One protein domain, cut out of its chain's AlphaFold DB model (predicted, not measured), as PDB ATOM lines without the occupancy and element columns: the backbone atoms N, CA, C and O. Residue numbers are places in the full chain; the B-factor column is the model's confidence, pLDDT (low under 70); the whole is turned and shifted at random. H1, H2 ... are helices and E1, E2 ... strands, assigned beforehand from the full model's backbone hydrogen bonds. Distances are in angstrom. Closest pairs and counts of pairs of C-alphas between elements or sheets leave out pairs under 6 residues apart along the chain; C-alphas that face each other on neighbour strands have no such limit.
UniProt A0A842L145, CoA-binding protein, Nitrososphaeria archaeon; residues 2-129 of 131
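This is residues 2 to 129 of the 131 residues of the protein "CoA-binding protein" of Nitrososphaeria archaeon (UniProt A0A842L145). A small parallel sheet of two short strands, E1 and E2, lies in the middle, with helices H2, H3 and H4 on one side of it and the first part of the long helix H5, residues 107 to 117, packed on the other side, running nearly in line with the strands but the opposite way. The far part of H5, residues 121 to 127, sticks out as an arm, while H1 lies beyond H2, away from H3, with the long unnamed stretch of residues 8 to 28 at the same end. The printed part has 128 residues, with five named helices and two named strands in the order H1, H2, E1, H3, E2, H4, H5, and its class is mostly helix. The whole is compact, with a radius of gyration of the C-alphas of 14.9 A and spans of 47 by 36 by 25 A.

H1, residues 2 to 7, is close to but not clearly touching H2, residues 29 to 41; their closest C-alphas, of Leu 2 and Val 35, are 7.4 A apart. H2 touches H3, residues 63 to 71, at a shallow tilt of 15 degrees, the same way, with the C-alphas of Ala 29 and Tyr 63 closest at 4.7 A. E1, residues 48 to 51, and E2, residues 78 to 81, are parallel neighbours at 19 degrees, with N 50 and O 79 at 2.8 A and N 79 and O 48 at 2.9 A, within hydrogen-bond range. E1, H3 and E2 form a strand-helix-strand unit, two parallel neighbour strands with a helix between them along the chain, and its crossover is right-handed. Residues 80 to 81 of E2 also pair, parallel, with residues 103 to 104. H4, residues 87 to 98, touches H3 with residues 92 to 96 alone, at a shallow tilt of 22 degrees, the same way; the closest C-alphas, of Val 64 and Phe 96, are 6.3 A apart. The closest C-alphas of H4 and E2, those of Cys 81 and Arg 93, are 7.3 A apart. H5, residues 107 to 127, touches no helix; its C-alpha 110 is 6.1 A from that of Val 79 in E2 and 6.8 A from that of Ile 49 in E1, the closest pairs. In H1, H2, H3, H4 and H5 every O i to N i+4 pair is within hydrogen-bond range.

H1, residues 2 to 7, begins at C-alpha 2 (126.246, 102.051, 237.758). H2 measures 18.2 A from first to last C-alpha, E1 9.6 A, H3 12.8 A, E2 10.1 A and H4 16.4 A. E1 begins at C-alpha 48 (111.238, 103.113, 242.005). H5 measures 29.9 A and ends at C-alpha 127 (97.984, 93.094, 260.053).

The two C-alphas farthest apart, of Pro 57 and Lys 129, are 47.7 A apart. The printed part has no cut. The links H1 to H2 and E1 to H3 are long, with 21 and 11 residues. Mean pLDDT of the printed part is 95.2; residue 129 alone is under 70.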
ATOM      1  N   LEU A   2     126.331 100.789 238.510       93.12
ATOM      2  CA  LEU A   2     126.246 102.051 237.758       93.12
ATOM      3  C   LEU A   2     127.593 102.784 237.613       93.12
ATOM      4  O   LEU A   2     127.877 103.306 236.542       93.12
ATOM      5  N   GLU A   3     128.471 102.739 238.624       93.88
ATOM      6  CA  GLU A   3     129.854 103.247 238.511       93.88
ATOM      7  C   GLU A   3     130.596 102.643 237.315       93.88
ATOM      8  O   GLU A   3     131.124 103.372 236.484       93.88
ATOM      9  N   LYS A   4     130.541 101.314 237.157       93.12
ATOM     10  CA  LYS A   4     131.183 100.618 236.031       93.12
ATOM     11  C   LYS A   4     130.581 101.029 234.687       93.12
ATOM     12  O   LYS A   4     131.313 101.123 233.711       93.12
ATOM     13  N   MET A   5     129.268 101.264 234.616       93.56
ATOM     14  CA  MET A   5     128.625 101.764 233.392       93.56
ATOM     15  C   MET A   5     129.134 103.157 233.029       93.56
ATOM     16  O   MET A   5     129.466 103.404 231.872       93.56
ATOM     17  N   ARG A   6     129.245 104.042 234.023       93.94
ATOM     18  CA  ARG A   6     129.792 105.389 233.857       93.94
ATOM     19  C   ARG A   6     131.250 105.352 233.396       93.94
ATOM     20  O   ARG A   6     131.604 106.054 232.455       93.94
ATOM     21  N   ASP A   7     132.069 104.489 233.994       93.44
ATOM     22  CA  ASP A   7     133.486 104.335 233.638       93.44
ATOM     23  C   ASP A   7     133.675 103.777 232.218       93.44
ATOM     24  O   ASP A   7     134.593 104.187 231.507       93.44
ATOM     25  N   ARG A   8     132.777 102.881 231.774       94.19
ATOM     26  CA  ARG A   8     132.741 102.340 230.402       94.19
ATOM     27  C   ARG A   8     132.107 103.291 229.377       94.19
ATOM     28  O   ARG A   8     132.130 102.982 228.192       94.19
ATOM     29  N   GLY A   9     131.559 104.428 229.811       91.69
ATOM     30  CA  GLY A   9     130.903 105.403 228.934       91.69
ATOM     31  C   GLY A   9     129.505 104.995 228.457       91.69
ATOM     32  O   GLY A   9     129.016 105.555 227.484       91.69
ATOM     33  N   GLU A  10     128.858 104.038 229.127       92.94
ATOM     34  CA  GLU A  10     127.476 103.623 228.829       92.94
ATOM     35  C   GLU A  10     126.439 104.625 229.353       92.94
ATOM     36  O   GLU A  10     125.317 104.661 228.862       92.94
ATOM     37  N   ILE A  11     126.813 105.437 230.346       94.56
ATOM     38  CA  ILE A  11     126.054 106.600 230.825       94.56
ATOM     39  C   ILE A  11     126.997 107.809 230.939       94.56
ATOM     40  O   ILE A  11     128.216 107.616 231.040       94.56
ATOM     41  N   PRO A  12     126.480 109.055 230.940       92.06
ATOM     42  CA  PRO A  12     127.316 110.252 230.994       92.06
ATOM     43  C   PRO A  12     128.261 110.278 232.200       92.06
ATOM     44  O   PRO A  12     127.880 109.942 233.319       92.06
ATOM     45  N   LYS A  13     129.497 110.756 232.001       91.62
ATOM     46  CA  LYS A  13     130.506 110.864 233.078       91.62
ATOM     47  C   LYS A  13     130.067 111.750 234.246       91.62
ATOM     48  O   LYS A  13     130.556 111.581 235.357       91.62
ATOM     49  N   PHE A  14     129.173 112.692 233.979       91.31
ATOM     50  CA  PHE A  14     128.622 113.635 234.947       91.31
ATOM     51  C   PHE A  14     127.229 113.220 235.453       91.31
ATOM     52  O   PHE A  14     126.595 113.995 236.160       91.31
ATOM     53  N   ALA A  15     126.766 112.007 235.126       93.38
ATOM     54  CA  ALA A  15     125.549 111.451 235.701       93.38
ATOM     55  C   ALA A  15     125.700 111.270 237.221       93.38
ATOM     56  O   ALA A  15     126.709 110.726 237.703       93.38
ATOM     57  N   SER A  16     124.676 111.685 237.969       95.00
ATOM     58  CA  SER A  16     124.533 111.325 239.380       95.00
ATOM     59  C   SER A  16     124.046 109.884 239.461       95.00
ATOM     60  O   SER A  16     123.072 109.513 238.816       95.00
ATOM     61  N   ILE A  17     124.722 109.061 240.257       94.44
ATOM     62  CA  ILE A  17     124.398 107.634 240.435       94.44
ATOM     63  C   ILE A  17     124.012 107.298 241.884       94.44
ATOM     64  O   ILE A  17     123.913 106.124 242.241       94.44
ATOM     65  N   SER A  18     123.851 108.322 242.727       92.56
ATOM     66  CA  SER A  18     123.260 108.213 244.066       92.56
ATOM     67  C   SER A  18     121.731 108.290 243.980       92.56
ATOM     68  O   SER A  18     121.185 108.197 242.893       92.56
ATOM     69  N   ASN A  19     121.022 108.440 245.102       94.06
ATOM     70  CA  ASN A  19     119.583 108.712 245.097       94.06
ATOM     71  C   ASN A  19     119.342 110.237 245.184       94.06
ATOM     72  O   ASN A  19     119.722 110.812 246.210       94.06
ATOM     73  N   PRO A  20     118.760 110.902 244.163       96.38
ATOM     74  CA  PRO A  20     118.260 110.349 242.897       96.38
ATOM     75  C   PRO A  20     119.362 110.087 241.857       96.38
ATOM     76  O   PRO A  20     120.417 110.737 241.858       96.38
ATOM     77  N   ILE A  21     119.081 109.138 240.955       97.25
ATOM     78  CA  ILE A  21     119.923 108.829 239.795       97.25
ATOM     79  C   ILE A  21     119.533 109.794 238.676       97.25
ATOM     80  O   ILE A  21     118.386 109.794 238.238       97.25
ATOM     81  N   ASP A  22     120.488 110.596 238.211       95.69
ATOM     82  CA  ASP A  22     120.287 111.608 237.174       95.69
ATOM     83  C   ASP A  22     121.168 111.288 235.963       95.69
ATOM     84  O   ASP A  22     122.393 111.431 236.008       95.69
ATOM     85  N   LEU A  23     120.528 110.835 234.881       94.12
ATOM     86  CA  LEU A  23     121.176 110.508 233.607       94.12
ATOM     87  C   LEU A  23     121.334 111.722 232.685       94.12
ATOM     88  O   LEU A  23     121.931 111.593 231.614       94.12
ATOM     89  N   THR A  24     120.879 112.898 233.124       90.31
ATOM     90  CA  THR A  24     120.957 114.192 232.440       90.31
ATOM     91  C   THR A  24     120.158 114.269 231.138       90.31
ATOM     92  O   THR A  24     119.557 113.297 230.685       90.31
ATOM     93  N   GLY A  25     120.169 115.438 230.490       88.12
ATOM     94  CA  GLY A  25     119.438 115.685 229.242       88.12
ATOM     95  C   GLY A  25     119.933 114.907 228.014       88.12
ATOM     96  O   GLY A  25     119.346 115.040 226.946       88.12
ATOM     97  N   SER A  26     121.001 114.111 228.132       87.94
ATOM     98  CA  SER A  26     121.473 113.216 227.067       87.94
ATOM     99  C   SER A  26     121.004 111.765 227.229       87.94
ATOM    100  O   SER A  26     121.555 110.883 226.571       87.94
ATOM    101  N   VAL A  27     120.055 111.493 228.132       93.94
ATOM    102  CA  VAL A  27     119.530 110.138 228.333       93.94
ATOM    103  C   VAL A  27     118.866 109.603 227.060       93.94
ATOM    104  O   VAL A  27     118.177 110.328 226.340       93.94
ATOM    105  N   THR A  28     119.086 108.319 226.788       95.06
ATOM    106  CA  THR A  28     118.417 107.574 225.717       95.06
ATOM    107  C   THR A  28     117.466 106.522 226.284       95.06
ATOM    108  O   THR A  28     117.569 106.155 227.458       95.06
ATOM    109  N   ALA A  29     116.577 105.993 225.439       95.56
ATOM    110  CA  ALA A  29     115.719 104.860 225.795       95.56
ATOM    111  C   ALA A  29     116.526 103.657 226.335       95.56
ATOM    112  O   ALA A  29     116.204 103.120 227.392       95.56
ATOM    113  N   ASP A  30     117.636 103.291 225.683       95.00
ATOM    114  CA  ASP A  30     118.510 102.203 226.149       95.00
ATOM    115  C   ASP A  30     119.116 102.495 227.532       95.00
ATOM    116  O   ASP A  30     119.079 101.652 228.431       95.00
ATOM    117  N   MET A  31     119.610 103.723 227.744       95.75
ATOM    118  CA  MET A  31     120.198 104.121 229.026       95.75
ATOM    119  C   MET A  31     119.185 104.023 230.167       95.75
ATOM    120  O   MET A  31     119.493 103.428 231.200       95.75
ATOM    121  N   ILE A  32     117.986 104.592 230.000       96.56
ATOM    122  CA  ILE A  32     116.984 104.607 231.073       96.56
ATOM    123  C   ILE A  32     116.457 103.200 231.369       96.56
ATOM    124  O   ILE A  32     116.295 102.853 232.539       96.56
ATOM    125  N   VAL A  33     116.260 102.360 230.345       97.81
ATOM    126  CA  VAL A  33     115.793 100.975 230.511       97.81
ATOM    127  C   VAL A  33     116.839 100.153 231.254       97.81
ATOM    128  O   VAL A  33     116.530  99.542 232.275       97.81
ATOM    129  N   LYS A  34     118.100 100.210 230.822       97.00
ATOM    130  CA  LYS A  34     119.195  99.452 231.436       97.00
ATOM    131  C   LYS A  34     119.487  99.885 232.870       97.00
ATOM    132  O   LYS A  34     119.720  99.048 233.741       97.00
ATOM    133  N   VAL A  35     119.470 101.191 233.142       97.44
ATOM    134  CA  VAL A  35     119.633 101.711 234.508       97.44
ATOM    135  C   VAL A  35     118.458 101.283 235.382       97.44
ATOM    136  O   VAL A  35     118.687 100.803 236.493       97.44
ATOM    137  N   THR A  36     117.225 101.377 234.875       98.00
ATOM    138  CA  THR A  36     116.040 100.927 235.614       98.00
ATOM    139  C   THR A  36     116.108  99.435 235.911       98.00
ATOM    140  O   THR A  36     115.851  99.051 237.044       98.00
ATOM    141  N   GLU A  37     116.529  98.590 234.968       97.88
ATOM    142  CA  GLU A  37     116.687  97.149 235.195       97.88
ATOM    143  C   GLU A  37     117.685  96.856 236.324       97.88
ATOM    144  O   GLU A  37     117.412  96.052 237.217       97.88
ATOM    145  N   ILE A  38     118.834  97.535 236.324       97.12
ATOM    146  CA  ILE A  38     119.864  97.370 237.357       97.12
ATOM    147  C   ILE A  38     119.331  97.775 238.729       97.12
ATOM    148  O   ILE A  38     119.510  97.037 239.696       97.12
ATOM    149  N   VAL A  39     118.670  98.929 238.814       97.44
ATOM    150  CA  VAL A  39     118.100  99.456 240.063       97.44
ATOM    151  C   VAL A  39     116.951  98.570 240.546       97.44
ATOM    152  O   VAL A  39     116.870  98.234 241.726       97.44
ATOM    153  N   TYR A  40     116.097  98.111 239.632       97.81
ATOM    154  CA  TYR A  40     114.983  97.218 239.932       97.81
ATOM    155  C   TYR A  40     115.462  95.850 240.422       97.81
ATOM    156  O   TYR A  40     114.798  95.224 241.242       97.81
ATOM    157  N   ASN A  41     116.628  95.383 239.982       96.50
ATOM    158  CA  ASN A  41     117.216  94.129 240.452       96.50
ATOM    159  C   ASN A  41     118.071  94.282 241.724       96.50
ATOM    160  O   ASN A  41     118.460  93.270 242.308       96.50
ATOM    161  N   ASP A  42     118.344  95.505 242.190       96.38
ATOM    162  CA  ASP A  42     119.073  95.721 243.440       96.38
ATOM    163  C   ASP A  42     118.192  95.352 244.646       96.38
ATOM    164  O   ASP A  42     117.084  95.864 244.824       96.38
ATOM    165  N   VAL A  43     118.692  94.449 245.489       95.62
ATOM    166  CA  VAL A  43     118.010  93.982 246.707       95.62
ATOM    167  C   VAL A  43     117.879  95.066 247.778       95.62
ATOM    168  O   VAL A  43     117.119  94.886 248.719       95.62
ATOM    169  N   LYS A  44     118.620  96.175 247.657       95.62
ATOM    170  CA  LYS A  44     118.547  97.329 248.566       95.62
ATOM    171  C   LYS A  44     117.499  98.366 248.155       95.62
ATOM    172  O   LYS A  44     117.373  99.386 248.826       95.62
ATOM    173  N   VAL A  45     116.820  98.160 247.027       97.00
ATOM    174  CA  VAL A  45     115.818  99.085 246.490       97.00
ATOM    175  C   VAL A  45     114.451  98.431 246.596       97.00
ATOM    176  O   VAL A  45     114.218  97.426 245.938       97.00
ATOM    177  N   ASP A  46     113.533  99.018 247.355       96.69
ATOM    178  CA  ASP A  46     112.190  98.452 247.554       96.69
ATOM    179  C   ASP A  46     111.130  99.031 246.609       96.69
ATOM    180  O   ASP A  46     110.049  98.467 246.476       96.69
ATOM    181  N   GLY A  47     111.438 100.119 245.903       97.56
ATOM    182  CA  GLY A  47     110.539 100.754 244.945       97.56
ATOM    183  C   GLY A  47     111.259 101.793 244.092       97.56
ATOM    184  O   GLY A  47     112.348 102.248 244.444       97.56
ATOM    185  N   ILE A  48     110.665 102.150 242.954       98.62
ATOM    186  CA  ILE A  48     111.238 103.113 242.005       98.62
ATOM    187  C   ILE A  48     110.209 104.185 241.663       98.62
ATOM    188  O   ILE A  48     109.084 103.869 241.287       98.62
ATOM    189  N   ILE A  49     110.621 105.448 241.737       98.69
ATOM    190  CA  ILE A  49     109.930 106.552 241.067       98.69
ATOM    191  C   ILE A  49     110.742 106.878 239.813       98.69
ATOM    192  O   ILE A  49     111.907 107.259 239.914       98.69
ATOM    193  N   LEU A  50     110.151 106.676 238.639       98.50
ATOM    194  CA  LEU A  50     110.798 106.865 237.345       98.50
ATOM    195  C   LEU A  50     110.341 108.181 236.712       98.50
ATOM    196  O   LEU A  50     109.176 108.309 236.348       98.50
ATOM    197  N   LEU A  51     111.260 109.129 236.527       97.75
ATOM    198  CA  LEU A  51     110.996 110.371 235.796       97.75
ATOM    199  C   LEU A  51     111.458 110.206 234.343       97.75
ATOM    200  O   LEU A  51     112.649 110.310 234.049       97.75
ATOM    201  N   GLY A  52     110.517 109.918 233.445       95.19
ATOM    202  CA  GLY A  52     110.757 109.719 232.015       95.19
ATOM    203  C   GLY A  52     110.208 110.889 231.204       95.19
ATOM    204  O   GLY A  52     109.081 110.844 230.726       95.19
ATOM    205  N   LEU A  53     110.991 111.961 231.088       94.38
ATOM    206  CA  LEU A  53     110.518 113.236 230.544       94.38
ATOM    207  C   LEU A  53     110.525 113.243 229.008       94.38
ATOM    208  O   LEU A  53     111.592 113.236 228.393       94.38
ATOM    209  N   HIS A  54     109.347 113.339 228.385       93.31
ATOM    210  CA  HIS A  54     109.192 113.279 226.921       93.31
ATOM    211  C   HIS A  54     109.941 114.362 226.129       93.31
ATOM    212  O   HIS A  54     110.170 114.206 224.933       93.31
ATOM    213  N   HIS A  55     110.299 115.486 226.751       91.56
ATOM    214  CA  HIS A  55     111.000 116.574 226.062       91.56
ATOM    215  C   HIS A  55     112.498 116.297 225.863       91.56
ATOM    216  O   HIS A  55     113.182 117.089 225.213       91.56
ATOM    217  N   VAL A  56     113.032 115.208 226.429       92.00
ATOM    218  CA  VAL A  56     114.434 114.836 226.242       92.00
ATOM    219  C   VAL A  56     114.628 114.253 224.835       92.00
ATOM    220  O   VAL A  56     114.064 113.200 224.542       92.00
ATOM    221  N   PRO A  57     115.465 114.855 223.964       88.69
ATOM    222  CA  PRO A  57     115.554 114.454 222.553       88.69
ATOM    223  C   PRO A  57     115.934 112.985 222.316       88.69
ATOM    224  O   PRO A  57     115.525 112.385 221.324       88.69
ATOM    225  N   GLY A  58     116.740 112.405 223.211       88.56
ATOM    226  CA  GLY A  58     117.193 111.015 223.121       88.56
ATOM    227  C   GLY A  58     116.182 109.985 223.634       88.56
ATOM    228  O   GLY A  58     116.379 108.788 223.413       88.56
ATOM    229  N   LEU A  59     115.115 110.420 224.308       91.81
ATOM    230  CA  LEU A  59     114.148 109.538 224.946       91.81
ATOM    231  C   LEU A  59     112.955 109.300 224.018       91.81
ATOM    232  O   LEU A  59     111.978 110.041 224.014       91.81
ATOM    233  N   GLN A  60     113.067 108.253 223.208       91.31
ATOM    234  CA  GLN A  60     111.981 107.788 222.350       91.31
ATOM    235  C   GLN A  60     110.957 107.007 223.175       91.31
ATOM    236  O   GLN A  60     111.319 106.387 224.167       91.31
ATOM    237  N   GLU A  61     109.686 107.028 222.769       91.56
ATOM    238  CA  GLU A  61     108.546 106.440 223.497       91.56
ATOM    239  C   GLU A  61     108.615 104.917 223.729       91.56
ATOM    240  O   GLU A  61     107.840 104.370 224.520       91.56
ATOM    241  N   ASP A  62     109.509 104.216 223.034       93.38
ATOM    242  CA  ASP A  62     109.740 102.771 223.140       93.38
ATOM    243  C   ASP A  62     110.359 102.365 224.486       93.38
ATOM    244  O   ASP A  62     110.204 101.223 224.925       93.38
ATOM    245  N   TYR A  63     110.967 103.313 225.211       97.62
ATOM    246  CA  TYR A  63     111.461 103.065 226.565       97.62
ATOM    247  C   TYR A  63     110.357 102.545 227.492       97.62
ATOM    248  O   TYR A  63     110.632 101.700 228.338       97.62
ATOM    249  N   VAL A  64     109.105 102.990 227.309       98.19
ATOM    250  CA  VAL A  64     107.962 102.558 228.126       98.19
ATOM    251  C   VAL A  64     107.745 101.049 228.018       98.19
ATOM    252  O   VAL A  64     107.501 100.400 229.032       98.19
ATOM    253  N   ASP A  65     107.895 100.474 226.820       98.06
ATOM    254  CA  ASP A  65     107.774  99.027 226.605       98.06
ATOM    255  C   ASP A  65     108.920  98.278 227.303       98.06
ATOM    256  O   ASP A  65     108.709  97.250 227.951       98.06
ATOM    257  N   GLY A  66     110.133  98.840 227.239       98.19
ATOM    258  CA  GLY A  66     111.295  98.340 227.970       98.19
ATOM    259  C   GLY A  66     111.066  98.329 229.484       98.19
ATOM    260  O   GLY A  66     111.270  97.301 230.129       98.19
ATOM    261  N   ILE A  67     110.563  99.427 230.056       98.44
ATOM    262  CA  ILE A  67     110.224  99.503 231.485       98.44
ATOM    263  C   ILE A  67     109.106  98.523 231.851       98.44
ATOM    264  O   ILE A  67     109.213  97.827 232.861       98.44
ATOM    265  N   ALA A  68     108.064  98.414 231.024       98.00
ATOM    266  CA  ALA A  68     106.975  97.468 231.235       98.00
ATOM    267  C   ALA A  68     107.478  96.021 231.314       98.00
ATOM    268  O   ALA A  68     107.103  95.286 232.230       98.00
ATOM    269  N   SER A  69     108.395  95.636 230.423       98.00
ATOM    270  CA  SER A  69     108.992  94.296 230.425       98.00
ATOM    271  C   SER A  69     109.770  93.978 231.710       98.00
ATOM    272  O   SER A  69     109.784  92.831 232.153       98.00
ATOM    273  N   ILE A  70     110.366  94.992 232.351       97.75
ATOM    274  CA  ILE A  70     111.121  94.832 233.601       97.75
ATOM    275  C   ILE A  70     110.186  94.540 234.775       97.75
ATOM    276  O   ILE A  70     110.567  93.764 235.653       97.75
ATOM    277  N   VAL A  71     109.004  95.165 234.819       96.50
ATOM    278  CA  VAL A  71     108.080  95.098 235.969       96.50
ATOM    279  C   VAL A  71     107.024  94.001 235.848       96.50
ATOM    280  O   VAL A  71     106.460  93.576 236.857       96.50
ATOM    281  N   GLN A  72     106.732  93.535 234.632       94.31
ATOM    282  CA  GLN A  72     105.643  92.596 234.383       94.31
ATOM    283  C   GLN A  72     105.812  91.298 235.192       94.31
ATOM    284  O   GLN A  72     106.830  90.612 235.110       94.31
ATOM    285  N   GLY A  73     104.794  90.949 235.985       91.31
ATOM    286  CA  GLY A  73     104.800  89.744 236.824       91.31
ATOM    287  C   GLY A  73     105.684  89.830 238.075       91.31
ATOM    288  O   GLY A  73     105.914  88.809 238.723       91.31
ATOM    289  N   ARG A  74     106.180  91.021 238.433       93.56
ATOM    290  CA  ARG A  74     107.055  91.247 239.592       93.56
ATOM    291  C   ARG A  74     106.385  92.165 240.614       93.56
ATOM    292  O   ARG A  74     105.477  92.920 240.294       93.56
ATOM    293  N   SER A  75     106.819  92.070 241.871       91.25
ATOM    294  CA  SER A  75     106.137  92.702 243.010       91.25
ATOM    295  C   SER A  75     106.726  94.039 243.459       91.25
ATOM    296  O   SER A  75     106.104  94.723 244.266       91.25
ATOM    297  N   LYS A  76     107.926  94.410 242.993       96.62
ATOM    298  CA  LYS A  76     108.566  95.669 243.394       96.62
ATOM    299  C   LYS A  76     107.852  96.837 242.689       96.62
ATOM    300  O   LYS A  76     107.813  96.834 241.454       96.62
ATOM    301  N   PRO A  77     107.269  97.800 243.427       97.31
ATOM    302  CA  PRO A  77     106.505  98.890 242.835       97.31
ATOM    303  C   PRO A  77     107.387  99.821 242.002       97.31
ATOM    304  O   PRO A  77     108.486 100.207 242.411       97.31
ATOM    305  N   LEU A  78     106.863 100.223 240.847       98.62
ATOM    306  CA  LEU A  78     107.400 101.302 240.028       98.62
ATOM    307  C   LEU A  78     106.272 102.296 239.754       98.62
ATOM    308  O   LEU A  78     105.203 101.901 239.295       98.62
ATOM    309  N   VAL A  79     106.518 103.568 240.049       98.69
ATOM    310  CA  VAL A  79     105.614 104.683 239.751       98.69
ATOM    311  C   VAL A  79     106.298 105.572 238.723       98.69
ATOM    312  O   VAL A  79     107.439 105.979 238.929       98.69
ATOM    313  N   ALA A  80     105.629 105.858 237.614       98.56
ATOM    314  CA  ALA A  80     106.159 106.707 236.559       98.56
ATOM    315  C   ALA A  80     105.718 108.169 236.731       98.56
ATOM    316  O   ALA A  80     104.680 108.481 237.319       98.56
ATOM    317  N   CYS A  81     106.511 109.082 236.185       98.44
ATOM    318  CA  CYS A  81     106.185 110.490 236.068       98.44
ATOM    319  C   CYS A  81     106.704 111.021 234.732       98.44
ATOM    320  O   CYS A  81     107.889 110.888 234.419       98.44
ATOM    321  N   ASP A  82     105.808 111.640 233.972       97.88
ATOM    322  CA  ASP A  82     106.160 112.482 232.834       97.88
ATOM    323  C   ASP A  82     105.449 113.820 233.021       97.88
ATOM    324  O   ASP A  82     104.221 113.864 233.133       97.88
ATOM    325  N   ILE A  83     106.231 114.892 233.140       96.62
ATOM    326  CA  ILE A  83     105.755 116.176 233.648       96.62
ATOM    327  C   ILE A  83     105.019 116.960 232.564       96.62
ATOM    328  O   ILE A  83     105.498 117.109 231.439       96.62
ATOM    329  N   GLY A  84     103.900 117.565 232.961       92.31
ATOM    330  CA  GLY A  84     103.151 118.521 232.151       92.31
ATOM    331  C   GLY A  84     101.951 117.913 231.431       92.31
ATOM    332  O   GLY A  84     101.655 116.731 231.550       92.31
ATOM    333  N   GLU A  85     101.241 118.745 230.677       93.94
ATOM    334  CA  GLU A  85      99.934 118.402 230.090       93.94
ATOM    335  C   GLU A  85      99.939 118.445 228.560       93.94
ATOM    336  O   GLU A  85      98.913 118.662 227.917       93.94
ATOM    337  N   THR A  86     101.114 118.287 227.950       95.25
ATOM    338  CA  THR A  86     101.222 118.199 226.492       95.25
ATOM    339  C   THR A  86     100.605 116.888 225.998       95.25
ATOM    340  O   THR A  86     100.537 115.903 226.736       95.25
ATOM    341  N   GLU A  87     100.201 116.841 224.726       95.75
ATOM    342  CA  GLU A  87      99.696 115.603 224.111       95.75
ATOM    343  C   GLU A  87     100.699 114.450 224.246       95.75
ATOM    344  O   GLU A  87     100.307 113.315 224.506       95.75
ATOM    345  N   MET A  88     101.998 114.753 224.141       95.50
ATOM    346  CA  MET A  88     103.057 113.763 224.316       95.50
ATOM    347  C   MET A  88     103.153 113.273 225.769       95.50
ATOM    348  O   MET A  88     103.244 112.069 225.988       95.50
ATOM    349  N   ALA A  89     103.061 114.164 226.762       96.38
ATOM    350  CA  ALA A  89     103.066 113.763 228.170       96.38
ATOM    351  C   ALA A  89     101.870 112.850 228.497       96.38
ATOM    352  O   ALA A  89     102.026 111.798 229.119       96.38
ATOM    353  N   LEU A  90     100.675 113.214 228.016       97.50
ATOM    354  CA  LEU A  90      99.462 112.405 228.160       97.50
ATOM    355  C   LEU A  90      99.604 111.042 227.470       97.50
ATOM    356  O   LEU A  90      99.205 110.022 228.030       97.50
ATOM    357  N   TYR A  91     100.202 111.012 226.277       97.38
ATOM    358  CA  TYR A  91     100.459 109.784 225.533       97.38
ATOM    359  C   TYR A  91     101.412 108.839 226.278       97.38
ATOM    360  O   TYR A  91     101.091 107.661 226.453       97.38
ATOM    361  N   ILE A  92     102.546 109.349 226.769       98.00
ATOM    362  CA  ILE A  92     103.533 108.559 227.515       98.00
ATOM    363  C   ILE A  92     102.930 108.013 228.812       98.00
ATOM    364  O   ILE A  92     103.026 106.809 229.064       98.00
ATOM    365  N   ARG A  93     102.248 108.853 229.606       98.25
ATOM    366  CA  ARG A  93     101.562 108.396 230.829       98.25
ATOM    367  C   ARG A  93     100.504 107.340 230.521       98.25
ATOM    368  O   ARG A  93     100.519 106.272 231.126       98.25
ATOM    369  N   GLY A  94      99.666 107.571 229.511       98.19
ATOM    370  CA  GLY A  94      98.661 106.600 229.081       98.19
ATOM    371  C   GLY A  94      99.263 105.275 228.592       98.19
ATOM    372  O   GLY A  94      98.643 104.221 228.732       98.19
ATOM    373  N   LYS A  95     100.483 105.284 228.037       98.00
ATOM    374  CA  LYS A  95     101.204 104.059 227.660       98.00
ATOM    375  C   LYS A  95     101.664 103.273 228.893       98.00
ATOM    376  O   LYS A  95     101.460 102.063 228.924       98.00
ATOM    377  N   PHE A  96     102.195 103.935 229.924       98.31
ATOM    378  CA  PHE A  96     102.512 103.292 231.210       98.31
ATOM    379  C   PHE A  96     101.274 102.666 231.864       98.31
ATOM    380  O   PHE A  96     101.310 101.505 232.279       98.31
ATOM    381  N   GLU A  97     100.158 103.396 231.891       97.75
ATOM    382  CA  GLU A  97      98.908 102.934 232.503       97.75
ATOM    383  C   GLU A  97      98.352 101.673 231.830       97.75
ATOM    384  O   GLU A  97      97.869 100.768 232.513       97.75
ATOM    385  N   LYS A  98      98.482 101.547 230.500       97.50
ATOM    386  CA  LYS A  98      98.102 100.323 229.764       97.50
ATOM    387  C   LYS A  98      98.881  99.083 230.213       97.50
ATOM    388  O   LYS A  98      98.361  97.976 230.091       97.50
ATOM    389  N   PHE A  99     100.091  99.258 230.742       96.88
ATOM    390  CA  PHE A  99     100.898  98.186 231.327       96.88
ATOM    391  C   PHE A  99     100.667  97.999 232.835       96.88
ATOM    392  O   PHE A  99     101.335  97.178 233.460       96.88
ATOM    393  N   GLY A 100      99.719  98.732 233.430       96.06
ATOM    394  CA  GLY A 100      99.436  98.685 234.864       96.06
ATOM    395  C   GLY A 100     100.453  99.442 235.723       96.06
ATOM    396  O   GLY A 100     100.505  99.217 236.931       96.06
ATOM    397  N   ILE A 101     101.260 100.322 235.122       98.06
ATOM    398  CA  ILE A 101     102.210 101.179 235.837       98.06
ATOM    399  C   ILE A 101     101.525 102.526 236.101       98.06
ATOM    400  O   ILE A 101     101.184 103.216 235.139       98.06
ATOM    401  N   PRO A 102     101.314 102.932 237.368       97.94
ATOM    402  CA  PRO A 102     100.714 104.228 237.668       97.94
ATOM    403  C   PRO A 102     101.655 105.357 237.228       97.94
ATOM    404  O   PRO A 102     102.843 105.333 237.559       97.94
ATOM    405  N   ALA A 103     101.132 106.335 236.485       98.38
ATOM    406  CA  ALA A 103     101.910 107.424 235.900       98.38
ATOM    407  C   ALA A 103     101.271 108.792 236.179       98.38
ATOM    408  O   ALA A 103     100.086 108.978 235.927       98.38
ATOM    409  N   TYR A 104     102.052 109.759 236.668       98.44
ATOM    410  CA  TYR A 104     101.526 111.054 237.128       98.44
ATOM    411  C   TYR A 104     102.172 112.253 236.432       98.44
ATOM    412  O   TYR A 104     103.310 112.181 235.961       98.44
ATOM    413  N   ALA A 105     101.432 113.362 236.374       97.81
ATOM    414  CA  ALA A 105     101.863 114.608 235.737       97.81
ATOM    415  C   ALA A 105     102.843 115.425 236.596       97.81
ATOM    416  O   ALA A 105     103.475 116.355 236.090       97.81
ATOM    417  N   SER A 106     102.978 115.084 237.881       97.94
ATOM    418  CA  SER A 106     103.869 115.759 238.823       97.94
ATOM    419  C   SER A 106     104.699 114.767 239.658       97.94
ATOM    420  O   SER A 106     104.204 113.693 240.029       97.94
ATOM    421  N   PRO A 107     105.966 115.097 239.982       97.75
ATOM    422  CA  PRO A 107     106.779 114.292 240.891       97.75
ATOM    423  C   PRO A 107     106.163 114.157 242.288       97.75
ATOM    424  O   PRO A 107     106.345 113.134 242.944       97.75
ATOM    425  N   GLU A 108     105.423 115.169 242.742       98.50
ATOM    426  CA  GLU A 108     104.737 115.199 244.031       98.50
ATOM    427  C   GLU A 108     103.636 114.139 244.108       98.50
ATOM    428  O   GLU A 108     103.564 113.408 245.096       98.50
ATOM    429  N   GLU A 109     102.817 113.999 243.063       98.12
ATOM    430  CA  GLU A 109     101.809 112.936 242.980       98.12
ATOM    431  C   GLU A 109     102.456 111.554 242.898       98.12
ATOM    432  O   GLU A 109     102.023 110.626 243.582       98.12
ATOM    433  N   ALA A 110     103.537 111.412 242.125       98.50
ATOM    434  CA  ALA A 110     104.276 110.155 242.055       98.50
ATOM    435  C   ALA A 110     104.861 109.756 243.425       98.50
ATOM    436  O   ALA A 110     104.755 108.597 243.839       98.50
ATOM    437  N   ALA A 111     105.422 110.717 244.165       98.56
ATOM    438  CA  ALA A 111     105.926 110.512 245.520       98.56
ATOM    439  C   ALA A 111     104.803 110.209 246.522       98.56
ATOM    440  O   ALA A 111     104.954 109.319 247.361       98.56
ATOM    441  N   TYR A 112     103.665 110.900 246.417       98.62
ATOM    442  CA  TYR A 112     102.482 110.631 247.231       98.62
ATOM    443  C   TYR A 112     101.971 109.200 247.022       98.62
ATOM    444  O   TYR A 112     101.753 108.474 247.992       98.62
ATOM    445  N   THR A 113     101.861 108.756 245.770       98.44
ATOM    446  CA  THR A 113     101.459 107.385 245.439       98.44
ATOM    447  C   THR A 113     102.457 106.361 245.960       98.44
ATOM    448  O   THR A 113     102.048 105.375 246.570       98.44
ATOM    449  N   MET A 114     103.764 106.592 245.793       98.50
ATOM    450  CA  MET A 114     104.781 105.696 246.351       98.50
ATOM    451  C   MET A 114     104.676 105.607 247.881       98.50
ATOM    452  O   MET A 114     104.711 104.512 248.437       98.50
ATOM    453  N   SER A 115     104.466 106.735 248.565       98.44
ATOM    454  CA  SER A 115     104.235 106.770 250.016       98.44
ATOM    455  C   SER A 115     103.003 105.951 250.420       98.44
ATOM    456  O   SER A 115     103.065 105.156 251.356       98.44
ATOM    457  N   ALA A 116     101.898 106.061 249.676       98.25
ATOM    458  CA  ALA A 116     100.699 105.260 249.913       98.25
ATOM    459  C   ALA A 116     100.950 103.749 249.734       98.25
ATOM    460  O   ALA A 116     100.479 102.954 250.549       98.25
ATOM    461  N   LEU A 117     101.725 103.351 248.717       96.94
ATOM    462  CA  LEU A 117     102.127 101.957 248.505       96.94
ATOM    463  C   LEU A 117     102.986 101.433 249.665       96.94
ATOM    464  O   LEU A 117     102.722 100.337 250.161       96.94
ATOM    465  N   CYS A 118     103.955 102.223 250.138       96.44
ATOM    466  CA  CYS A 118     104.774 101.878 251.302       96.44
ATOM    467  C   CYS A 118     103.914 101.697 252.560       96.44
ATOM    468  O   CYS A 118     103.970 100.644 253.192       96.44
ATOM    469  N   ASN A 119     103.049 102.668 252.870       96.94
ATOM    470  CA  ASN A 119     102.160 102.615 254.036       96.94
ATOM    471  C   ASN A 119     101.239 101.388 253.996       96.94
ATOM    472  O   ASN A 119     101.006 100.732 255.013       96.94
ATOM    473  N   TYR A 120     100.718 101.050 252.815       95.56
ATOM    474  CA  TYR A 120      99.885  99.865 252.652       95.56
ATOM    475  C   TYR A 120     100.691  98.567 252.805       95.56
ATOM    476  O   TYR A 120     100.225  97.628 253.452       95.56
ATOM    477  N   GLY A 121     101.917  98.520 252.280       93.81
ATOM    478  CA  GLY A 121     102.841  97.401 252.479       93.81
ATOM    479  C   GLY A 121     103.191  97.176 253.954       93.81
ATOM    480  O   GLY A 121     103.186  96.037 254.429       93.81
ATOM    481  N   GLU A 122     103.417  98.251 254.712       94.44
ATOM    482  CA  GLU A 122     103.623  98.197 256.163       94.44
ATOM    483  C   GLU A 122     102.378  97.689 256.894       94.44
ATOM    484  O   GLU A 122     102.477  96.793 257.737       94.44
ATOM    485  N   TYR A 123     101.197  98.197 256.529       96.19
ATOM    486  CA  TYR A 123      99.925  97.733 257.079       96.19
ATOM    487  C   TYR A 123      99.723  96.229 256.849       96.19
ATOM    488  O   TYR A 123      99.421  95.495 257.788       96.19
ATOM    489  N   LEU A 124      99.943  95.735 255.626       93.50
ATOM    490  CA  LEU A 124      99.841  94.306 255.312       93.50
ATOM    491  C   LEU A 124     100.887  93.471 256.060       93.50
ATOM    492  O   LEU A 124     100.591  92.358 256.492       93.50
ATOM    493  N   SER A 125     102.089  94.004 256.265       91.00
ATOM    494  CA  SER A 125     103.137  93.315 257.025       91.00
ATOM    495  C   SER A 125     102.773  93.160 258.506       91.00
ATOM    496  O   SER A 125     103.092  92.137 259.115       91.00
ATOM    497  N   GLN A 126     102.080  94.150 259.077       91.88
ATOM    498  CA  GLN A 126     101.661  94.166 260.480       91.88
ATOM    499  C   GLN A 126     100.350  93.402 260.724       91.88
ATOM    500  O   GLN A 126     100.241  92.668 261.704       91.88
ATOM    501  N   PHE A 127      99.366  93.548 259.834       92.06
ATOM    502  CA  PHE A 127      97.984  93.094 260.053       92.06
ATOM    503  C   PHE A 127      97.473  92.103 258.998       92.06
ATOM    504  O   PHE A 127      96.422  91.496 259.183       92.06
ATOM    505  N   GLY A 128      98.198  91.912 257.894       74.19
ATOM    506  CA  GLY A 128      97.789  91.069 256.765       74.19
ATOM    507  C   GLY A 128      98.076  89.574 256.927       74.19
ATOM    508  O   GLY A 128      97.724  88.793 256.044       74.19
ATOM    509  N   LYS A 129      98.679  89.133 258.041       59.72
ATOM    510  CA  LYS A 129      98.850  87.701 258.339       59.72
ATOM    511  C   LYS A 129      97.517  87.089 258.781       59.72
ATOM    512  O   LYS A 129      97.251  86.961 259.972       59.72
TER     513      LYS A 129